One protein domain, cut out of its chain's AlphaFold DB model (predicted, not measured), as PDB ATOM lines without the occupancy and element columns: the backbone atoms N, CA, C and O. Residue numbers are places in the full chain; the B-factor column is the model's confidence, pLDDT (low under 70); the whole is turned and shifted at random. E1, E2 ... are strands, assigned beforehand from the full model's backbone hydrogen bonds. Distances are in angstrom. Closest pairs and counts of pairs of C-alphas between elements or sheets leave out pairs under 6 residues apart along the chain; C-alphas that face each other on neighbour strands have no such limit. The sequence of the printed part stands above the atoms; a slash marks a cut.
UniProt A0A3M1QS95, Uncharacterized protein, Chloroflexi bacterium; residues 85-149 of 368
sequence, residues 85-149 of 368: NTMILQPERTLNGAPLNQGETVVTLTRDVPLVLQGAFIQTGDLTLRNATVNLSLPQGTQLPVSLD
ATOM      1  N   ASN A  85     -49.026 -28.989  33.651       60.44
ATOM      2  CA  ASN A  85     -49.284 -30.391  33.333       60.44
ATOM      3  C   ASN A  85     -48.002 -31.212  33.120       60.44
ATOM      4  O   ASN A  85     -48.075 -32.437  33.135       60.44
ATOM      5  N   THR A  86     -46.842 -30.583  32.897       56.59
ATOM      6  CA  THR A  86     -45.568 -31.288  32.651       56.59
ATOM      7  C   THR A  86     -44.650 -31.343  33.870       56.59
ATOM      8  O   THR A  86     -43.771 -32.202  33.942       56.59
ATOM      9  N   MET A  87     -44.878 -30.501  34.881       59.22
ATOM     10  CA  MET A  87     -44.151 -30.528  36.157       59.22
ATOM     11  C   MET A  87     -44.731 -31.581  37.121       59.22
ATOM     12  O   MET A  87     -45.244 -31.250  38.186       59.22
ATOM     13  N   ILE A  88     -44.661 -32.867  36.761       54.75
ATOM     14  CA  ILE A  88     -45.202 -33.979  37.569       54.75
ATOM     15  C   ILE A  88     -44.090 -34.731  38.313       54.75
ATOM     16  O   ILE A  88     -44.004 -35.943  38.197       54.75
ATOM     17  N   LEU A  89     -43.195 -34.082  39.062       49.44
ATOM     18  CA  LEU A  89     -42.225 -34.832  39.879       49.44
ATOM     19  C   LEU A  89     -41.832 -34.070  41.150       49.44
ATOM     20  O   LEU A  89     -40.831 -33.359  41.152       49.44
ATOM     21  N   GLN A  90     -42.605 -34.249  42.231       52.50
ATOM     22  CA  GLN A  90     -42.153 -34.493  43.621       52.50
ATOM     23  C   GLN A  90     -43.310 -34.345  44.633       52.50
ATOM     24  O   GLN A  90     -44.245 -33.589  44.376       52.50
ATOM     25  N   PRO A  91     -43.269 -35.070  45.773       54.12
ATOM     26  CA  PRO A  91     -44.330 -35.039  46.781       54.12
ATOM     27  C   PRO A  91     -44.476 -33.632  47.370       54.12
ATOM     28  O   PRO A  91     -43.466 -33.002  47.679       54.12
ATOM     29  N   GLU A  92     -45.725 -33.162  47.476       55.44
ATOM     30  CA  GLU A  92     -46.193 -31.981  48.225       55.44
ATOM     31  C   GLU A  92     -45.094 -30.978  48.598       55.44
ATOM     32  O   GLU A  92     -44.587 -30.936  49.723       55.44
ATOM     33  N   ARG A  93     -44.715 -30.128  47.641       57.97
ATOM     34  CA  ARG A  93     -43.907 -28.956  47.965       57.97
ATOM     35  C   ARG A  93     -44.791 -28.020  48.796       57.97
ATOM     36  O   ARG A  93     -45.867 -27.626  48.358       57.97
ATOM     37  N   THR A  94     -44.360 -27.713  50.016       59.09
ATOM     38  CA  THR A  94     -45.049 -26.766  50.897       59.09
ATOM     39  C   THR A  94     -44.256 -25.471  50.952       59.09
ATOM     40  O   THR A  94     -43.028 -25.486  51.057       59.09
ATOM     41  N   LEU A  95     -44.955 -24.343  50.883       64.56
ATOM     42  CA  LEU A  95     -44.380 -23.027  51.130       64.56
ATOM     43  C   LEU A  95     -44.959 -22.507  52.444       64.56
ATOM     44  O   LEU A  95     -46.167 -22.315  52.556       64.56
ATOM     45  N   ASN A  96     -44.112 -22.323  53.460       64.38
ATOM     46  CA  ASN A  96     -44.526 -21.888  54.802       64.38
ATOM     47  C   ASN A  96     -45.684 -22.720  55.406       64.38
ATOM     48  O   ASN A  96     -46.549 -22.182  56.091       64.38
ATOM     49  N   GLY A  97     -45.719 -24.033  55.141       64.81
ATOM     50  CA  GLY A  97     -46.752 -24.945  55.653       64.81
ATOM     51  C   GLY A  97     -48.076 -24.952  54.876       64.81
ATOM     52  O   GLY A  97     -48.966 -25.716  55.239       64.81
ATOM     53  N   ALA A  98     -48.212 -24.156  53.808       65.38
ATOM     54  CA  ALA A  98     -49.344 -24.231  52.886       65.38
ATOM     55  C   ALA A  98     -49.036 -25.197  51.722       65.38
ATOM     56  O   ALA A  98     -47.918 -25.156  51.191       65.38
ATOM     57  N   PRO A  99     -49.990 -26.060  51.317       66.00
ATOM     58  CA  PRO A  99     -49.828 -26.901  50.137       66.00
ATOM     59  C   PRO A  99     -49.801 -26.023  48.881       66.00
ATOM     60  O   PRO A  99     -50.642 -25.139  48.724       66.00
ATOM     61  N   LEU A 100     -48.827 -26.255  48.004       64.12
ATOM     62  CA  LEU A 100     -48.773 -25.608  46.693       64.12
ATOM     63  C   LEU A 100     -49.735 -26.295  45.724       64.12
ATOM     64  O   LEU A 100     -49.949 -27.510  45.809       64.12
ATOM     65  N   ASN A 101     -50.304 -25.530  44.792       62.59
ATOM     66  CA  ASN A 101     -51.137 -26.116  43.746       62.59
ATOM     67  C   ASN A 101     -50.259 -26.904  42.761       62.59
ATOM     68  O   ASN A 101     -49.083 -26.591  42.554       62.59
ATOM     69  N   GLN A 102     -50.827 -27.938  42.134       58.00
ATOM     70  CA  GLN A 102     -50.127 -28.698  41.095       58.00
ATOM     71  C   GLN A 102     -49.687 -27.743  39.971       58.00
ATOM     72  O   GLN A 102     -50.514 -27.013  39.427       58.00
ATOM     73  N   GLY A 103     -48.388 -27.717  39.658       61.25
ATOM     74  CA  GLY A 103     -47.819 -26.843  38.625       61.25
ATOM     75  C   GLY A 103     -47.214 -25.518  39.110       61.25
ATOM     76  O   GLY A 103     -46.678 -24.769  38.294       61.25
ATOM     77  N   GLU A 104     -47.252 -25.219  40.410       67.56
ATOM     78  CA  GLU A 104     -46.547 -24.068  40.984       67.56
ATOM     79  C   GLU A 104     -45.108 -24.437  41.380       67.56
ATOM     80  O   GLU A 104     -44.857 -25.408  42.094       67.56
ATOM     81  N   THR A 105     -44.141 -23.630  40.940       69.88
ATOM     82  CA  THR A 105     -42.739 -23.719  41.365       69.88
ATOM     83  C   THR A 105     -42.451 -22.640  42.398       69.88
ATOM     84  O   THR A 105     -42.869 -21.495  42.242       69.88
ATOM     85  N   VAL A 106     -41.707 -22.982  43.451       73.12
ATOM     86  CA  VAL A 106     -41.226 -21.991  44.420       73.12
ATOM     87  C   VAL A 106     -39.965 -21.335  43.879       73.12
ATOM     88  O   VAL A 106     -38.935 -21.992  43.733       73.12
ATOM     89  N   VAL A 107     -40.037 -20.034  43.610       76.25
ATOM     90  CA  VAL A 107     -38.872 -19.215  43.264       76.25
ATOM     91  C   VAL A 107     -38.488 -18.338  44.449       76.25
ATOM     92  O   VAL A 107     -39.345 -17.787  45.136       76.25
ATOM     93  N   THR A 108     -37.191 -18.191  44.690       82.25
ATOM     94  CA  THR A 108     -36.668 -17.309  45.740       82.25
ATOM     95  C   THR A 108     -36.221 -15.998  45.114       82.25
ATOM     96  O   THR A 108     -35.428 -15.996  44.171       82.25
ATOM     97  N   LEU A 109     -36.705 -14.873  45.643       85.56
ATOM     98  CA  LEU A 109     -36.272 -13.555  45.191       85.56
ATOM     99  C   LEU A 109     -34.779 -13.352  45.477       85.56
ATOM    100  O   LEU A 109     -34.336 -13.459  46.617       85.56
ATOM    101  N   THR A 110     -34.006 -13.013  44.447       87.44
ATOM    102  CA  THR A 110     -32.560 -12.741  44.555       87.44
ATOM    103  C   THR A 110     -32.238 -11.286  44.900       87.44
ATOM    104  O   THR A 110     -31.082 -10.955  45.143       87.44
ATOM    105  N   ARG A 111     -33.246 -10.409  44.905       88.50
ATOM    106  CA  ARG A 111     -33.140  -8.983  45.232       88.50
ATOM    107  C   ARG A 111     -34.468  -8.453  45.763       88.50
ATOM    108  O   ARG A 111     -35.511  -9.043  45.482       88.50
ATOM    109  N   ASP A 112     -34.417  -7.327  46.463       87.50
ATOM    110  CA  ASP A 112     -35.607  -6.618  46.933       87.50
ATOM    111  C   ASP A 112     -36.462  -6.144  45.742       87.50
ATOM    112  O   ASP A 112     -35.950  -5.528  44.801       87.50
ATOM    113  N   VAL A 113     -37.767  -6.434  45.771       87.75
ATOM    114  CA  VAL A 113     -38.717  -6.067  44.707       87.75
ATOM    115  C   VAL A 113     -39.695  -5.009  45.228       87.75
ATOM    116  O   VAL A 113     -40.503  -5.321  46.106       87.75
ATOM    117  N   PRO A 114     -39.678  -3.767  44.701       87.81
ATOM    118  CA  PRO A 114     -40.647  -2.748  45.086       87.81
ATOM    119  C   PRO A 114     -42.032  -3.072  44.506       87.81
ATOM    120  O   PRO A 114     -42.177  -3.336  43.314       87.81
ATOM    121  N   LEU A 115     -43.062  -3.012  45.347       83.88
ATOM    122  CA  LEU A 115     -44.465  -3.209  45.008       83.88
ATOM    123  C   LEU A 115     -45.250  -1.938  45.349       83.88
ATOM    124  O   LEU A 115     -45.234  -1.474  46.486       83.88
ATOM    125  N   VAL A 116     -45.965  -1.382  44.373       84.81
ATOM    126  CA  VAL A 116     -46.822  -0.209  44.580       84.81
ATOM    127  C   VAL A 116     -48.274  -0.668  44.603       84.81
ATOM    128  O   VAL A 116     -48.812  -1.085  43.580       84.81
ATOM    129  N   LEU A 117     -48.913  -0.597  45.769       80.25
ATOM    130  CA  LEU A 117     -50.332  -0.903  45.930       80.25
ATOM    131  C   LEU A 117     -51.135   0.393  45.853       80.25
ATOM    132  O   LEU A 117     -50.936   1.302  46.659       80.25
ATOM    133  N   GLN A 118     -52.051   0.474  44.893       81.94
ATOM    134  CA  GLN A 118     -53.022   1.562  44.789       81.94
ATOM    135  C   GLN A 118     -54.360   1.104  45.366       81.94
ATOM    136  O   GLN A 118     -54.753  -0.048  45.191       81.94
ATOM    137  N   GLY A 119     -55.068   1.999  46.053       77.25
ATOM    138  CA  GLY A 119     -56.381   1.668  46.604       77.25
ATOM    139  C   GLY A 119     -56.342   0.876  47.912       77.25
ATOM    140  O   GLY A 119     -57.355   0.293  48.296       77.25
ATOM    141  N   ALA A 120     -55.204   0.846  48.610       76.88
ATOM    142  CA  ALA A 120     -55.061   0.063  49.827       76.88
ATOM    143  C   ALA A 120     -55.972   0.602  50.942       76.88
ATOM    144  O   ALA A 120     -56.094   1.815  51.155       76.88
ATOM    145  N   PHE A 121     -56.599  -0.324  51.665       82.31
ATOM    146  CA  PHE A 121     -57.286  -0.052  52.919       82.31
ATOM    147  C   PHE A 121     -56.327  -0.371  54.063       82.31
ATOM    148  O   PHE A 121     -55.990  -1.533  54.278       82.31
ATOM    149  N   ILE A 122     -55.870   0.657  54.778       79.06
ATOM    150  CA  ILE A 122     -54.986   0.490  55.935       79.06
ATOM    151  C   ILE A 122     -55.769   0.883  57.177       79.06
ATOM    152  O   ILE A 122     -56.250   2.013  57.282       79.06
ATOM    153  N   GLN A 123     -55.880  -0.047  58.116       79.88
ATOM    154  CA  GLN A 123     -56.474   0.195  59.420       79.88
ATOM    155  C   GLN A 123     -55.443  -0.140  60.492       79.88
ATOM    156  O   GLN A 123     -55.145  -1.309  60.731       79.88
ATOM    157  N   THR A 124     -54.903   0.898  61.128       76.75
ATOM    158  CA  THR A 124     -53.932   0.763  62.219       76.75
ATOM    159  C   THR A 124     -54.419   1.598  63.397       76.75
ATOM    160  O   THR A 124     -54.349   2.826  63.364       76.75
ATOM    161  N   GLY A 125     -54.941   0.933  64.431       81.06
ATOM    162  CA  GLY A 125     -55.578   1.604  65.568       81.06
ATOM    163  C   GLY A 125     -56.789   2.435  65.130       81.06
ATOM    164  O   GLY A 125     -57.640   1.946  64.389       81.06
ATOM    165  N   ASP A 126     -56.835   3.701  65.550       79.88
ATOM    166  CA  ASP A 126     -57.922   4.639  65.229       79.88
ATOM    167  C   ASP A 126     -57.788   5.303  63.839       79.88
ATOM    168  O   ASP A 126     -58.669   6.056  63.418       79.88
ATOM    169  N   LEU A 127     -56.704   5.042  63.093       73.88
ATOM    170  CA  LEU A 127     -56.480   5.614  61.765       73.88
ATOM    171  C   LEU A 127     -56.976   4.660  60.670       73.88
ATOM    172  O   LEU A 127     -56.461   3.551  60.511       73.88
ATOM    173  N   THR A 128     -57.947   5.125  59.877       78.88
ATOM    174  CA  THR A 128     -58.422   4.434  58.670       78.88
ATOM    175  C   THR A 128     -58.044   5.234  57.430       78.88
ATOM    176  O   THR A 128     -58.566   6.320  57.180       78.88
ATOM    177  N   LEU A 129     -57.118   4.701  56.639       77.12
ATOM    178  CA  LEU A 129     -56.754   5.261  55.344       77.12
ATOM    179  C   LEU A 129     -57.461   4.443  54.270       77.12
ATOM    180  O   LEU A 129     -57.199   3.252  54.093       77.12
ATOM    181  N   ARG A 130     -58.397   5.090  53.574       79.44
ATOM    182  CA  ARG A 130     -59.092   4.526  52.417       79.44
ATOM    183  C   ARG A 130     -58.439   5.064  51.154       79.44
ATOM    184  O   ARG A 130     -58.169   6.258  51.074       79.44
ATOM    185  N   ASN A 131     -58.245   4.193  50.168       81.38
ATOM    186  CA  ASN A 131     -57.674   4.548  48.872       81.38
ATOM    187  C   ASN A 131     -56.228   5.089  48.949       81.38
ATOM    188  O   ASN A 131     -55.861   5.995  48.204       81.38
ATOM    189  N   ALA A 132     -55.412   4.565  49.869       78.00
ATOM    190  CA  ALA A 132     -54.022   4.987  50.013       78.00
ATOM    191  C   ALA A 132     -53.120   4.318  48.964       78.00
ATOM    192  O   ALA A 132     -53.316   3.152  48.611       78.00
ATOM    193  N   THR A 133     -52.105   5.052  48.508       82.44
ATOM    194  CA  THR A 133     -51.000   4.494  47.721       82.44
ATOM    195  C   THR A 133     -49.881   4.100  48.675       82.44
ATOM    196  O   THR A 133     -49.357   4.952  49.392       82.44
ATOM    197  N   VAL A 134     -49.515   2.820  48.696       82.06
ATOM    198  CA  VAL A 134     -48.471   2.285  49.580       82.06
ATOM    199  C   VAL A 134     -47.349   1.710  48.736       82.06
ATOM    200  O   VAL A 134     -47.594   0.911  47.834       82.06
ATOM    201  N   ASN A 135     -46.119   2.090  49.063       83.25
ATOM    202  CA  ASN A 135     -44.920   1.489  48.497       83.25
ATOM    203  C   ASN A 135     -44.417   0.429  49.480       83.25
ATOM    204  O   ASN A 135     -43.945   0.766  50.565       83.25
ATOM    205  N   LEU A 136     -44.550  -0.844  49.121       82.56
ATOM    206  CA  LEU A 136     -43.995  -1.976  49.854       82.56
ATOM    207  C   LEU A 136     -42.727  -2.449  49.140       82.56
ATOM    208  O   LEU A 136     -42.576  -2.252  47.940       82.56
ATOM    209  N   SER A 137     -41.816  -3.090  49.863       86.94
ATOM    210  CA  SER A 137     -40.686  -3.804  49.268       86.94
ATOM    211  C   SER A 137     -40.739  -5.246  49.744       86.94
ATOM    212  O   SER A 137     -40.789  -5.488  50.951       86.94
ATOM    213  N   LEU A 138     -40.779  -6.195  48.812       87.94
ATOM    214  CA  LEU A 138     -40.628  -7.610  49.125       87.94
ATOM    215  C   LEU A 138     -39.131  -7.889  49.293       87.94
ATOM    216  O   LEU A 138     -38.392  -7.708  48.323       87.94
ATOM    217  N   PRO A 139     -38.665  -8.296  50.486       86.50
ATOM    218  CA  PRO A 139     -37.244  -8.490  50.729       86.50
ATOM    219  C   PRO A 139     -36.695  -9.668  49.918       86.50
ATOM    220  O   PRO A 139     -37.397 -10.656  49.662       86.50
ATOM    221  N   GLN A 140     -35.415  -9.591  49.555       87.50
ATOM    222  CA  GLN A 140     -34.658 -10.727  49.034       87.50
ATOM    223  C   GLN A 140     -34.787 -11.943  49.965       87.50
ATOM    224  O   GLN A 140     -34.902 -11.814  51.184       87.50
ATOM    225  N   GLY A 141     -34.796 -13.143  49.393       82.88
ATOM    226  CA  GLY A 141     -35.041 -14.380  50.134       82.88
ATOM    227  C   GLY A 141     -36.520 -14.714  50.346       82.88
ATOM    228  O   GLY A 141     -36.819 -15.818  50.799       82.88
ATOM    229  N   THR A 142     -37.458 -13.826  49.982       86.25
ATOM    230  CA  THR A 142     -38.886 -14.179  49.959       86.25
ATOM    231  C   THR A 142     -39.123 -15.255  48.903       86.25
ATOM    232  O   THR A 142     -38.755 -15.093  47.738       86.25
ATOM    233  N   GLN A 143     -39.728 -16.361  49.319       82.44
ATOM    234  CA  GLN A 143     -40.142 -17.448  48.443       82.44
ATOM    235  C   GLN A 143     -41.547 -17.156  47.906       82.44
ATOM    236  O   GLN A 143     -42.455 -16.860  48.684       82.44
ATOM    237  N   LEU A 144     -41.721 -17.230  46.589       82.19
ATOM    238  CA  LEU A 144     -42.990 -16.983  45.911       82.19
ATOM    239  C   LEU A 144     -43.390 -18.207  45.081       82.19
ATOM    240  O   LEU A 144     -42.545 -18.753  44.368       82.19
ATOM    241  N   PRO A 145     -44.663 -18.626  45.135       78.94
ATOM    242  CA  PRO A 145     -45.187 -19.608  44.204       78.94
ATOM    243  C   PRO A 145     -45.439 -18.925  42.858       78.94
ATOM    244  O   PRO A 145     -46.097 -17.885  42.788       78.94
ATOM    245  N   VAL A 146     -44.900 -19.493  41.782       77.50
ATOM    246  CA  VAL A 146     -45.129 -19.015  40.416       77.50
ATOM    247  C   VAL A 146     -45.533 -20.170  39.513       77.50
ATOM    248  O   VAL A 146     -44.998 -21.273  39.610       77.50
ATOM    249  N   SER A 147     -46.468 -19.904  38.605       75.50
ATOM    250  CA  SER A 147     -46.770 -20.805  37.497       75.50
ATOM    251  C   SER A 147     -45.817 -20.484  36.351       75.50
ATOM    252  O   SER A 147     -45.853 -19.373  35.823       75.50
ATOM    253  N   LEU A 148     -44.965 -21.436  35.971       74.81
ATOM    254  CA  LEU A 148     -44.159 -21.325  34.755       74.81
ATOM    255  C   LEU A 148     -44.970 -21.859  33.574       74.81
ATOM    256  O   LEU A 148     -45.519 -22.952  33.660       74.81
ATOM    257  N   ASP A 149     -45.044 -21.082  32.496       79.00
ATOM    258  CA  ASP A 149     -45.560 -21.516  31.196       79.00
ATOM    259  C   ASP A 149     -44.595 -21.021  30.116       79.00
ATOM    260  O   ASP A 149     -44.639 -19.863  29.692       79.00
TER     261      ASP A 149
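AT A GLANCE: This is residues 85 to 149 of the 368 residues of an uncharacterized protein of Chloroflexi bacterium (UniProt A0A3M1QS95). A long, narrow two-stranded ribbon, the hairpin of E2 and E3, is sharply bent along its length, and its tip at residues 123 to 128 sticks out. At the other end of this hairpin, tight links join it to a second, short two-stranded ribbon of E1 and E4, and residues 85 to 103, before E1, wind on with no named strand. The printed part has 65 residues, no named helix and four strands, E1 to E4 in chain order, in two antiparallel sheets, E1 - E4 and E2 - E3; the class is all strand. It is only just extended, close to loose, with a radius of gyration of the C-alphas of 16.4 A, and spans 49 by 23 by 20 A.

HOW THE PARTS SIT: Before the first named strand, residues 94 to 95 pair with residues 98 to 99, antiparallel. E1, residues 104 to 108, is the antiparallel neighbour of E4, residues 143 to 147, at 144 degrees between directions; N 105 and O 146 are 2.8 A apart, within hydrogen-bond range. E2, residues 113 to 124, and E3, residues 127 to 138, form an antiparallel hairpin at 156 degrees, with N 115 and O 136 within hydrogen-bond range at 2.7 A. E2 bends by 92 degrees at residue 119 and E3 by 94 degrees at residue 130. E1 and E3 are apart, as are E2 and E4.

IN THESE COORDINATES: E1 begins at C-alpha 104, (-46.547, -24.068, 40.984), and is 12.9 A long. E2 and E3 are each 24.2 A from first to last C-alpha; E2 ends at C-alpha 124, (-53.932, 0.763, 62.219). E4, 13.2 A long, ends at C-alpha 147, (-46.770, -20.805, 37.497).

THE WHOLE: The two C-alphas farthest apart, those of Thr 86 and Asp 126, are 50.0 A apart. The printed part has no cut, and the links E1 to E2, E2 to E3 and E3 to E4 are tight. The mean pLDDT of the printed part is 74.7, with residues 85 to 105 under 70.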